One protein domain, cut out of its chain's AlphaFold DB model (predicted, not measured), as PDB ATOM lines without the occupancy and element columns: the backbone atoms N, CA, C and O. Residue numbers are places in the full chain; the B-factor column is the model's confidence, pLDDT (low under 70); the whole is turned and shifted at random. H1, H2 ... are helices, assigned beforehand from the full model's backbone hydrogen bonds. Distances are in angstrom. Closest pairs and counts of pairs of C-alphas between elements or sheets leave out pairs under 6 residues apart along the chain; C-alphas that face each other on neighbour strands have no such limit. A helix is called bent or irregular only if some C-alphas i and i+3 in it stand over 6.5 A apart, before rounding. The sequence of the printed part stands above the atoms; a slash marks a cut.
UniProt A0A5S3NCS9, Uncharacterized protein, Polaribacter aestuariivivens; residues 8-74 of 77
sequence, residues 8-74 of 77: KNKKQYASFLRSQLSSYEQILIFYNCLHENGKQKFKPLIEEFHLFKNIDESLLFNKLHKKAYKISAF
ATOM      1  N   LYS A   8     138.325  91.341 176.119       62.97
ATOM      2  CA  LYS A   8     139.463  91.298 177.058       62.97
ATOM      3  C   LYS A   8     139.943  92.700 177.471       62.97
ATOM      4  O   LYS A   8     140.271  92.915 178.634       62.97
ATOM      5  N   ASN A   9     139.885  93.665 176.553       78.38
ATOM      6  CA  ASN A   9     140.257  95.051 176.819       78.38
ATOM      7  C   ASN A   9     139.213  95.745 177.706       78.38
ATOM      8  O   ASN A   9     139.590  96.552 178.542       78.38
ATOM      9  N   LYS A  10     137.915  95.420 177.589       82.50
ATOM     10  CA  LYS A  10     136.850  96.076 178.375       82.50
ATOM     11  C   LYS A  10     136.994  95.830 179.878       82.50
ATOM     12  O   LYS A  10     136.974  96.783 180.648       82.50
ATOM     13  N   LYS A  11     137.223  94.579 180.300       82.81
ATOM     14  CA  LYS A  11     137.482  94.264 181.720       82.81
ATOM     15  C   LYS A  11     138.765  94.930 182.231       82.81
ATOM     16  O   LYS A  11     138.813  95.376 183.373       82.81
ATOM     17  N   GLN A  12     139.787  95.035 181.382       85.75
ATOM     18  CA  GLN A  12     141.029  95.729 181.726       85.75
ATOM     19  C   GLN A  12     140.810  97.241 181.889       85.75
ATOM     20  O   GLN A  12     141.271  97.815 182.872       85.75
ATOM     21  N   TYR A  13     140.038  97.866 180.995       87.81
ATOM     22  CA  TYR A  13     139.647  99.271 181.112       87.81
ATOM     23  C   TYR A  13     138.786  99.531 182.344       87.81
ATOM     24  O   TYR A  13     139.015 100.523 183.019       87.81
ATOM     25  N   ALA A  14     137.855  98.641 182.687       88.25
ATOM     26  CA  ALA A  14     137.068  98.780 183.909       88.25
ATOM     27  C   ALA A  14     137.941  98.675 185.168       88.25
ATOM     28  O   ALA A  14     137.786  99.460 186.101       88.25
ATOM     29  N   SER A  15     138.913  97.753 185.180       88.44
ATOM     30  CA  SER A  15     139.881  97.658 186.276       88.44
ATOM     31  C   SER A  15     140.747  98.913 186.391       88.44
ATOM     32  O   SER A  15     141.029  99.342 187.507       88.44
ATOM     33  N   PHE A  16     141.162  99.489 185.261       89.69
ATOM     34  CA  PHE A  16     141.911 100.744 185.228       89.69
ATOM     35  C   PHE A  16     141.050 101.923 185.692       89.69
ATOM     36  O   PHE A  16     141.477 102.688 186.542       89.69
ATOM     37  N   LEU A  17     139.813 102.038 185.204       89.81
ATOM     38  CA  LEU A  17     138.865 103.068 185.628       89.81
ATOM     39  C   LEU A  17     138.660 103.024 187.146       89.81
ATOM     40  O   LEU A  17     138.790 104.041 187.815       89.81
ATOM     41  N   ARG A  18     138.408 101.833 187.699       87.69
ATOM     42  CA  ARG A  18     138.243 101.643 189.142       87.69
ATOM     43  C   ARG A  18     139.476 102.070 189.935       87.69
ATOM     44  O   ARG A  18     139.314 102.588 191.030       87.69
ATOM     45  N   SER A  19     140.690 101.865 189.415       91.38
ATOM     46  CA  SER A  19     141.910 102.272 190.123       91.38
ATOM     47  C   SER A  19     142.121 103.786 190.153       91.38
ATOM     48  O   SER A  19     142.914 104.246 190.964       91.38
ATOM     49  N   GLN A  20     141.457 104.542 189.272       93.88
ATOM     50  CA  GLN A  20     141.498 106.009 189.280       93.88
ATOM     51  C   GLN A  20     140.479 106.629 190.245       93.88
ATOM     52  O   GLN A  20     140.631 107.784 190.619       93.88
ATOM     53  N   LEU A  21     139.443 105.881 190.636       93.94
ATOM     54  CA  LEU A  21     138.407 106.365 191.545       93.94
ATOM     55  C   LEU A  21     138.864 106.234 192.997       93.94
ATOM     56  O   LEU A  21     139.258 105.146 193.431       93.94
ATOM     57  N   SER A  22     138.726 107.312 193.764       95.69
ATOM     58  CA  SER A  22     138.905 107.278 195.215       95.69
ATOM     59  C   SER A  22     137.854 106.390 195.892       95.69
ATOM     60  O   SER A  22     136.772 106.149 195.347       95.69
ATOM     61  N   SER A  23     138.136 105.927 197.114       95.56
ATOM     62  CA  SER A  23     137.183 105.117 197.884       95.56
ATOM     63  C   SER A  23     135.834 105.829 198.051       95.56
ATOM     64  O   SER A  23     134.790 105.212 197.864       95.56
ATOM     65  N   TYR A  24     135.839 107.142 198.306       96.50
ATOM     66  CA  TYR A  24     134.618 107.942 198.447       96.50
ATOM     67  C   TYR A  24     133.804 108.027 197.149       96.50
ATOM     68  O   TYR A  24     132.583 107.872 197.182       96.50
ATOM     69  N   GLU A  25     134.452 108.215 195.996       95.88
ATOM     70  CA  GLU A  25     133.759 108.218 194.700       95.88
ATOM     71  C   GLU A  25     133.153 106.853 194.377       95.88
ATOM     72  O   GLU A  25     132.042 106.777 193.850       95.88
ATOM     73  N   GLN A  26     133.834 105.762 194.742       95.00
ATOM     74  CA  GLN A  26     133.282 104.416 194.600       95.00
ATOM     75  C   GLN A  26     132.013 104.237 195.448       95.00
ATOM     76  O   GLN A  26     131.040 103.667 194.954       95.00
ATOM     77  N   ILE A  27     131.972 104.778 196.674       96.56
ATOM     78  CA  ILE A  27     130.758 104.774 197.511       96.56
ATOM     79  C   ILE A  27     129.650 105.639 196.906       96.56
ATOM     80  O   ILE A  27     128.484 105.237 196.881       96.56
ATOM     81  N   LEU A  28     129.987 106.811 196.372       95.25
ATOM     82  CA  LEU A  28     129.010 107.668 195.706       95.25
ATOM     83  C   LEU A  28     128.386 106.954 194.495       95.25
ATOM     84  O   LEU A  28     127.166 106.961 194.323       95.25
ATOM     85  N   ILE A  29     129.202 106.288 193.675       94.56
ATOM     86  CA  ILE A  29     128.735 105.472 192.545       94.56
ATOM     87  C   ILE A  29     127.885 104.296 193.036       94.56
ATOM     88  O   ILE A  29     126.838 104.021 192.446       94.56
ATOM     89  N   PHE A  30     128.290 103.637 194.128       95.94
ATOM     90  CA  PHE A  30     127.537 102.552 194.754       95.94
ATOM     91  C   PHE A  30     126.102 102.964 195.081       95.94
ATOM     92  O   PHE A  30     125.171 102.240 194.736       95.94
ATOM     93  N   TYR A  31     125.886 104.126 195.694       95.62
ATOM     94  CA  TYR A  31     124.526 104.564 196.015       95.62
ATOM     95  C   TYR A  31     123.772 105.104 194.797       95.62
ATOM     96  O   TYR A  31     122.586 104.813 194.638       95.62
ATOM     97  N   ASN A  32     124.453 105.785 193.873       94.31
ATOM     98  CA  ASN A  32     123.831 106.257 192.631       94.31
ATOM     99  C   ASN A  32     123.306 105.114 191.750       94.31
ATOM    100  O   ASN A  32     122.266 105.243 191.109       94.31
ATOM    101  N   CYS A  33     123.982 103.968 191.741       94.44
ATOM    102  CA  CYS A  33     123.539 102.791 190.995       94.44
ATOM    103  C   CYS A  33     122.266 102.143 191.575       94.44
ATOM    104  O   CYS A  33     121.610 101.369 190.875       94.44
ATOM    105  N   LEU A  34     121.892 102.452 192.822       92.94
ATOM    106  CA  LEU A  34     120.646 101.978 193.439       92.94
ATOM    107  C   LEU A  34     119.441 102.865 193.112       92.94
ATOM    108  O   LEU A  34     118.307 102.395 193.196       92.94
ATOM    109  N   HIS A  35     119.683 104.113 192.704       92.94
ATOM    110  CA  HIS A  35     118.645 105.017 192.220       92.94
ATOM    111  C   HIS A  35     118.011 104.476 190.928       92.94
ATOM    112  O   HIS A  35     118.679 103.807 190.140       92.94
ATOM    113  N   GLU A  36     116.742 104.794 190.662       88.62
ATOM    114  CA  GLU A  36     115.979 104.257 189.519       88.62
ATOM    115  C   GLU A  36     116.708 104.437 188.177       88.62
ATOM    116  O   GLU A  36     116.844 103.486 187.403       88.62
ATOM    117  N   ASN A  37     117.284 105.623 187.964       86.56
ATOM    118  CA  ASN A  37     118.074 105.955 186.772       86.56
ATOM    119  C   ASN A  37     119.390 105.157 186.661       86.56
ATOM    120  O   ASN A  37     119.835 104.842 185.557       86.56
ATOM    121  N   GLY A  38     120.020 104.818 187.790       84.06
ATOM    122  CA  GLY A  38     121.262 104.039 187.828       84.06
ATOM    123  C   GLY A  38     121.025 102.530 187.739       84.06
ATOM    124  O   GLY A  38     121.835 101.798 187.163       84.06
ATOM    125  N   LYS A  39     119.875 102.065 188.237       89.25
ATOM    126  CA  LYS A  39     119.538 100.645 188.378       89.25
ATOM    127  C   LYS A  39     119.357  99.930 187.040       89.25
ATOM    128  O   LYS A  39     119.695  98.755 186.943       89.25
ATOM    129  N   GLN A  40     118.843 100.615 186.017       89.56
ATOM    130  CA  GLN A  40     118.535  99.984 184.725       89.56
ATOM    131  C   GLN A  40     119.768  99.732 183.852       89.56
ATOM    132  O   GLN A  40     119.844  98.703 183.189       89.56
ATOM    133  N   LYS A  41     120.721 100.672 183.821       87.50
ATOM    134  CA  LYS A  41     121.875 100.614 182.905       87.50
ATOM    135  C   LYS A  41     123.204 100.493 183.628       87.50
ATOM    136  O   LYS A  41     124.057  99.726 183.196       87.50
ATOM    137  N   PHE A  42     123.390 101.231 184.719       90.69
ATOM    138  CA  PHE A  42     124.704 101.341 185.340       90.69
ATOM    139  C   PHE A  42     124.989 100.174 186.281       90.69
ATOM    140  O   PHE A  42     126.043  99.555 186.181       90.69
ATOM    141  N   LYS A  43     124.009  99.780 187.099       93.56
ATOM    142  CA  LYS A  43     124.116  98.604 187.968       93.56
ATOM    143  C   LYS A  43     124.506  97.309 187.217       93.56
ATOM    144  O   LYS A  43     125.434  96.651 187.681       93.56
ATOM    145  N   PRO A  44     123.905  96.950 186.061       93.25
ATOM    146  CA  PRO A  44     124.358  95.797 185.279       93.25
ATOM    147  C   PRO A  44     125.829  95.871 184.855       93.25
ATOM    148  O   PRO A  44     126.522  94.861 184.883       93.25
ATOM    149  N   LEU A  45     126.332  97.063 184.512       92.00
ATOM    150  CA  LEU A  45     127.739  97.253 184.144       92.00
ATOM    151  C   LEU A  45     128.664  97.065 185.351       92.00
ATOM    152  O   LEU A  45     129.716  96.441 185.228       92.00
ATOM    153  N   ILE A  46     128.271  97.558 186.526       93.62
ATOM    154  CA  ILE A  46     129.010  97.302 187.768       93.62
ATOM    155  C   ILE A  46     129.149  95.793 188.009       93.62
ATOM    156  O   ILE A  46     130.247  95.316 188.305       93.62
ATOM    157  N   GLU A  47     128.044  95.060 187.858       94.00
ATOM    158  CA  GLU A  47     127.967  93.612 188.059       94.00
ATOM    159  C   GLU A  47     128.745  92.817 186.996       94.00
ATOM    160  O   GLU A  47     129.369  91.816 187.336       94.00
ATOM    161  N   GLU A  48     128.747  93.249 185.730       91.81
ATOM    162  CA  GLU A  48     129.487  92.600 184.633       91.81
ATOM    163  C   GLU A  48     131.009  92.804 184.751       91.81
ATOM    164  O   GLU A  48     131.807  91.919 184.415       91.81
ATOM    165  N   PHE A  49     131.422  93.990 185.206       91.56
ATOM    166  CA  PHE A  49     132.822  94.413 185.210       91.56
ATOM    167  C   PHE A  49     133.502  94.337 186.581       91.56
ATOM    168  O   PHE A  49     134.679  94.692 186.683       91.56
ATOM    169  N   HIS A  50     132.816  93.817 187.603       92.31
ATOM    170  CA  HIS A  50     133.349  93.625 188.956       92.31
ATOM    171  C   HIS A  50     133.888  94.940 189.565       92.31
ATOM    172  O   HIS A  50     134.971  94.974 190.166       92.31
ATOM    173  N   LEU A  51     133.180  96.059 189.348       92.12
ATOM    174  CA  LEU A  51     133.693  97.396 189.691       92.12
ATOM    175  C   LEU A  51     133.810  97.626 191.209       92.12
ATOM    176  O   LEU A  51     134.510  98.540 191.629       92.12
ATOM    177  N   PHE A  52     133.186  96.797 192.045       94.12
ATOM    178  CA  PHE A  52     133.268  96.907 193.505       94.12
ATOM    179  C   PHE A  52     134.194  95.871 194.143       94.12
ATOM    180  O   PHE A  52     134.179  95.707 195.358       94.12
ATOM    181  N   LYS A  53     135.064  95.220 193.358       91.19
ATOM    182  CA  LYS A  53     135.980  94.184 193.861       91.19
ATOM    183  C   LYS A  53     136.863  94.603 195.044       91.19
ATOM    184  O   LYS A  53     137.145  93.780 195.902       91.19
ATOM    185  N   ASN A  54     137.282  95.868 195.096       89.81
ATOM    186  CA  ASN A  54     138.092  96.405 196.197       89.81
ATOM    187  C   ASN A  54     137.407  97.614 196.856       89.81
ATOM    188  O   ASN A  54     138.085  98.579 197.201       89.81
ATOM    189  N   ILE A  55     136.074  97.616 196.927       94.06
ATOM    190  CA  ILE A  55     135.347  98.717 197.562       94.06
ATOM    191  C   ILE A  55     135.661  98.763 199.061       94.06
ATOM    192  O   ILE A  55     135.768  97.725 199.716       94.06
ATOM    193  N   ASP A  56     135.789  99.965 199.611       95.12
ATOM    194  CA  ASP A  56     135.989 100.144 201.045       95.12
ATOM    195  C   ASP A  56     134.658  99.998 201.794       95.12
ATOM    196  O   ASP A  56     133.847 100.921 201.883       95.12
ATOM    197  N   GLU A  57     134.418  98.810 202.339       94.44
ATOM    198  CA  GLU A  57     133.178  98.497 203.052       94.44
ATOM    199  C   GLU A  57     132.998  99.277 204.357       94.44
ATOM    200  O   GLU A  57     131.879  99.332 204.874       94.44
ATOM    201  N   SER A  58     134.065  99.871 204.903       96.06
ATOM    202  CA  SER A  58     133.969 100.706 206.104       96.06
ATOM    203  C   SER A  58     133.246 102.028 205.833       96.06
ATOM    204  O   SER A  58     132.630 102.582 206.739       96.06
ATOM    205  N   LEU A  59     133.254 102.485 204.577       96.62
ATOM    206  CA  LEU A  59     132.614 103.724 204.135       96.62
ATOM    207  C   LEU A  59     131.146 103.533 203.719       96.62
ATOM    208  O   LEU A  59     130.457 104.497 203.379       96.62
ATOM    209  N   LEU A  60     130.631 102.301 203.732       96.19
ATOM    210  CA  LEU A  60     129.216 102.047 203.476       96.19
ATOM    211  C   LEU A  60     128.375 102.467 204.686       96.19
ATOM    212  O   LEU A  60     128.570 101.948 205.779       96.19
ATOM    213  N   PHE A  61     127.343 103.294 204.468       94.88
ATOM    214  CA  PHE A  61     126.350 103.619 205.507       94.88
ATOM    215  C   PHE A  61     125.749 102.381 206.188       94.88
ATOM    216  O   PHE A  61     125.477 102.397 207.383       94.88
ATOM    217  N   ASN A  62     125.536 101.299 205.430       95.50
ATOM    218  CA  ASN A  62     125.149 100.006 205.977       95.50
ATOM    219  C   ASN A  62     125.708  98.873 205.106       95.50
ATOM    220  O   ASN A  62     125.438  98.809 203.904       95.50
ATOM    221  N   LYS A  63     126.434  97.931 205.717       92.94
ATOM    222  CA  LYS A  63     127.006  96.759 205.026       92.94
ATOM    223  C   LYS A  63     125.941  95.876 204.367       92.94
ATOM    224  O   LYS A  63     126.214  95.236 203.353       92.94
ATOM    225  N   LEU A  64     124.706  95.875 204.881       94.81
ATOM    226  CA  LEU A  64     123.581  95.145 204.287       94.81
ATOM    227  C   LEU A  64     123.212  95.655 202.891       94.81
ATOM    228  O   LEU A  64     122.683  94.878 202.099       94.81
ATOM    229  N   HIS A  65     123.541  96.905 202.546       95.19
ATOM    230  CA  HIS A  65     123.280  97.443 201.210       95.19
ATOM    231  C   HIS A  65     124.036  96.686 200.112       95.19
ATOM    232  O   HIS A  65     123.590  96.690 198.967       95.19
ATOM    233  N   LYS A  66     125.117  95.957 200.436       94.50
ATOM    234  CA  LYS A  66     125.795  95.068 199.475       94.50
ATOM    235  C   LYS A  66     124.849  94.033 198.864       94.50
ATOM    236  O   LYS A  66     125.007  93.701 197.696       94.50
ATOM    237  N   LYS A  67     123.827  93.590 199.610       94.75
ATOM    238  CA  LYS A  67     122.805  92.642 199.131       94.75
ATOM    239  C   LYS A  67     121.970  93.189 197.970       94.75
ATOM    240  O   LYS A  67     121.279  92.424 197.306       94.75
ATOM    241  N   ALA A  68     122.022  94.497 197.719       94.44
ATOM    242  CA  ALA A  68     121.374  95.089 196.563       94.44
ATOM    243  C   ALA A  68     122.084  94.745 195.242       94.44
ATOM    244  O   ALA A  68     121.475  94.937 194.191       94.44
ATOM    245  N   TYR A  69     123.316  94.229 195.271       95.19
ATOM    246  CA  TYR A  69     124.094  93.815 194.100       95.19
ATOM    247  C   TYR A  69     124.270  92.299 194.046       95.19
ATOM    248  O   TYR A  69     124.278  91.624 195.077       95.19
ATOM    249  N   LYS A  70     124.465  91.767 192.837       95.38
ATOM    250  CA  LYS A  70     124.951  90.392 192.658       95.38
ATOM    251  C   LYS A  70     126.385  90.247 193.167       95.38
ATOM    252  O   LYS A  70     127.153  91.210 193.172       95.38
ATOM    253  N   ILE A  71     126.768  89.018 193.518       93.44
ATOM    254  CA  ILE A  71     128.134  88.705 193.965       93.44
ATOM    255  C   ILE A  71     129.186  89.065 192.908       93.44
ATOM    256  O   ILE A  71     130.273  89.525 193.252       93.44
ATOM    257  N   SER A  72     128.811  88.997 191.625       92.75
ATOM    258  CA  SER A  72     129.660  89.378 190.499       92.75
ATOM    259  C   SER A  72     130.127  90.843 190.547       92.75
ATOM    260  O   SER A  72     131.167  91.166 189.990       92.75
ATOM    261  N   ALA A  73     129.436  91.749 191.251       92.94
ATOM    262  CA  ALA A  73     129.932  93.116 191.445       92.94
ATOM    263  C   ALA A  73     131.233  93.173 192.271       92.94
ATOM    264  O   ALA A  73     132.036  94.091 192.082       92.94
ATOM    265  N   PHE A  74     131.441  92.202 193.164       92.38
ATOM    266  CA  PHE A  74     132.546  92.159 194.126       92.38
ATOM    267  C   PHE A  74     133.582  91.085 193.781       92.38
ATOM    268  O   PHE A  74     134.762  91.246 194.070       92.38
TER     269      PHE A  74
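AT A GLANCE: This is residues 8 to 74 of the 77 residues of an uncharacterized protein of Polaribacter aestuariivivens (UniProt A0A5S3NCS9). Three helices, H1, H2 and H3, make a triangle, and the long link after H3, short H4 and the tail form a second loop that folds back toward the end of H3. The 67 printed residues hold four named helices, H1 to H4 in order, and no named strand: all helix. The whole is compact, with a radius of gyration of the C-alphas of 11.2 A and spans of 33 by 24 by 19 A.

HOW THE PARTS SIT: H1, residues 8 to 20, and H3, residues 36 to 49, only just touch, with 3 pairs of C-alphas within 8 A, the closest those of Lys 11 and Phe 49 at 5.8 A, at a steep tilt of 66 degrees, opposite ways. H2, residues 23 to 32, is close to H3 but not clearly touching; their closest C-alphas, Asn 32 and Gly 38, are 5.9 A apart. H4, residues 63 to 68, is apart from H1, H2 and H3. Every O i to N i+4 pair is within hydrogen-bond range in H2, against 8 of 9 in H1, 5 of 10 in H3 and 0 of 2 in H4, where 3 of 3 O i to N i+3 pairs are.

IN THESE COORDINATES: H1 is 19.2 A long from C-alpha 8 at (139.463, 91.298, 177.058), H2 14.4 A and H3 20.0 A. H3 is irregular, but only just: C-alphas 40 and 43 are 6.6 A apart. H4 ends at C-alpha 68, (121.374, 95.089, 196.563).

THE WHOLE: The C-alphas of Lys 8 and Phe 61, the farthest apart, stand 33.7 A from each other. The printed part has no cut; the link from H3 to H4 is long, and residue 8 is under pLDDT 70.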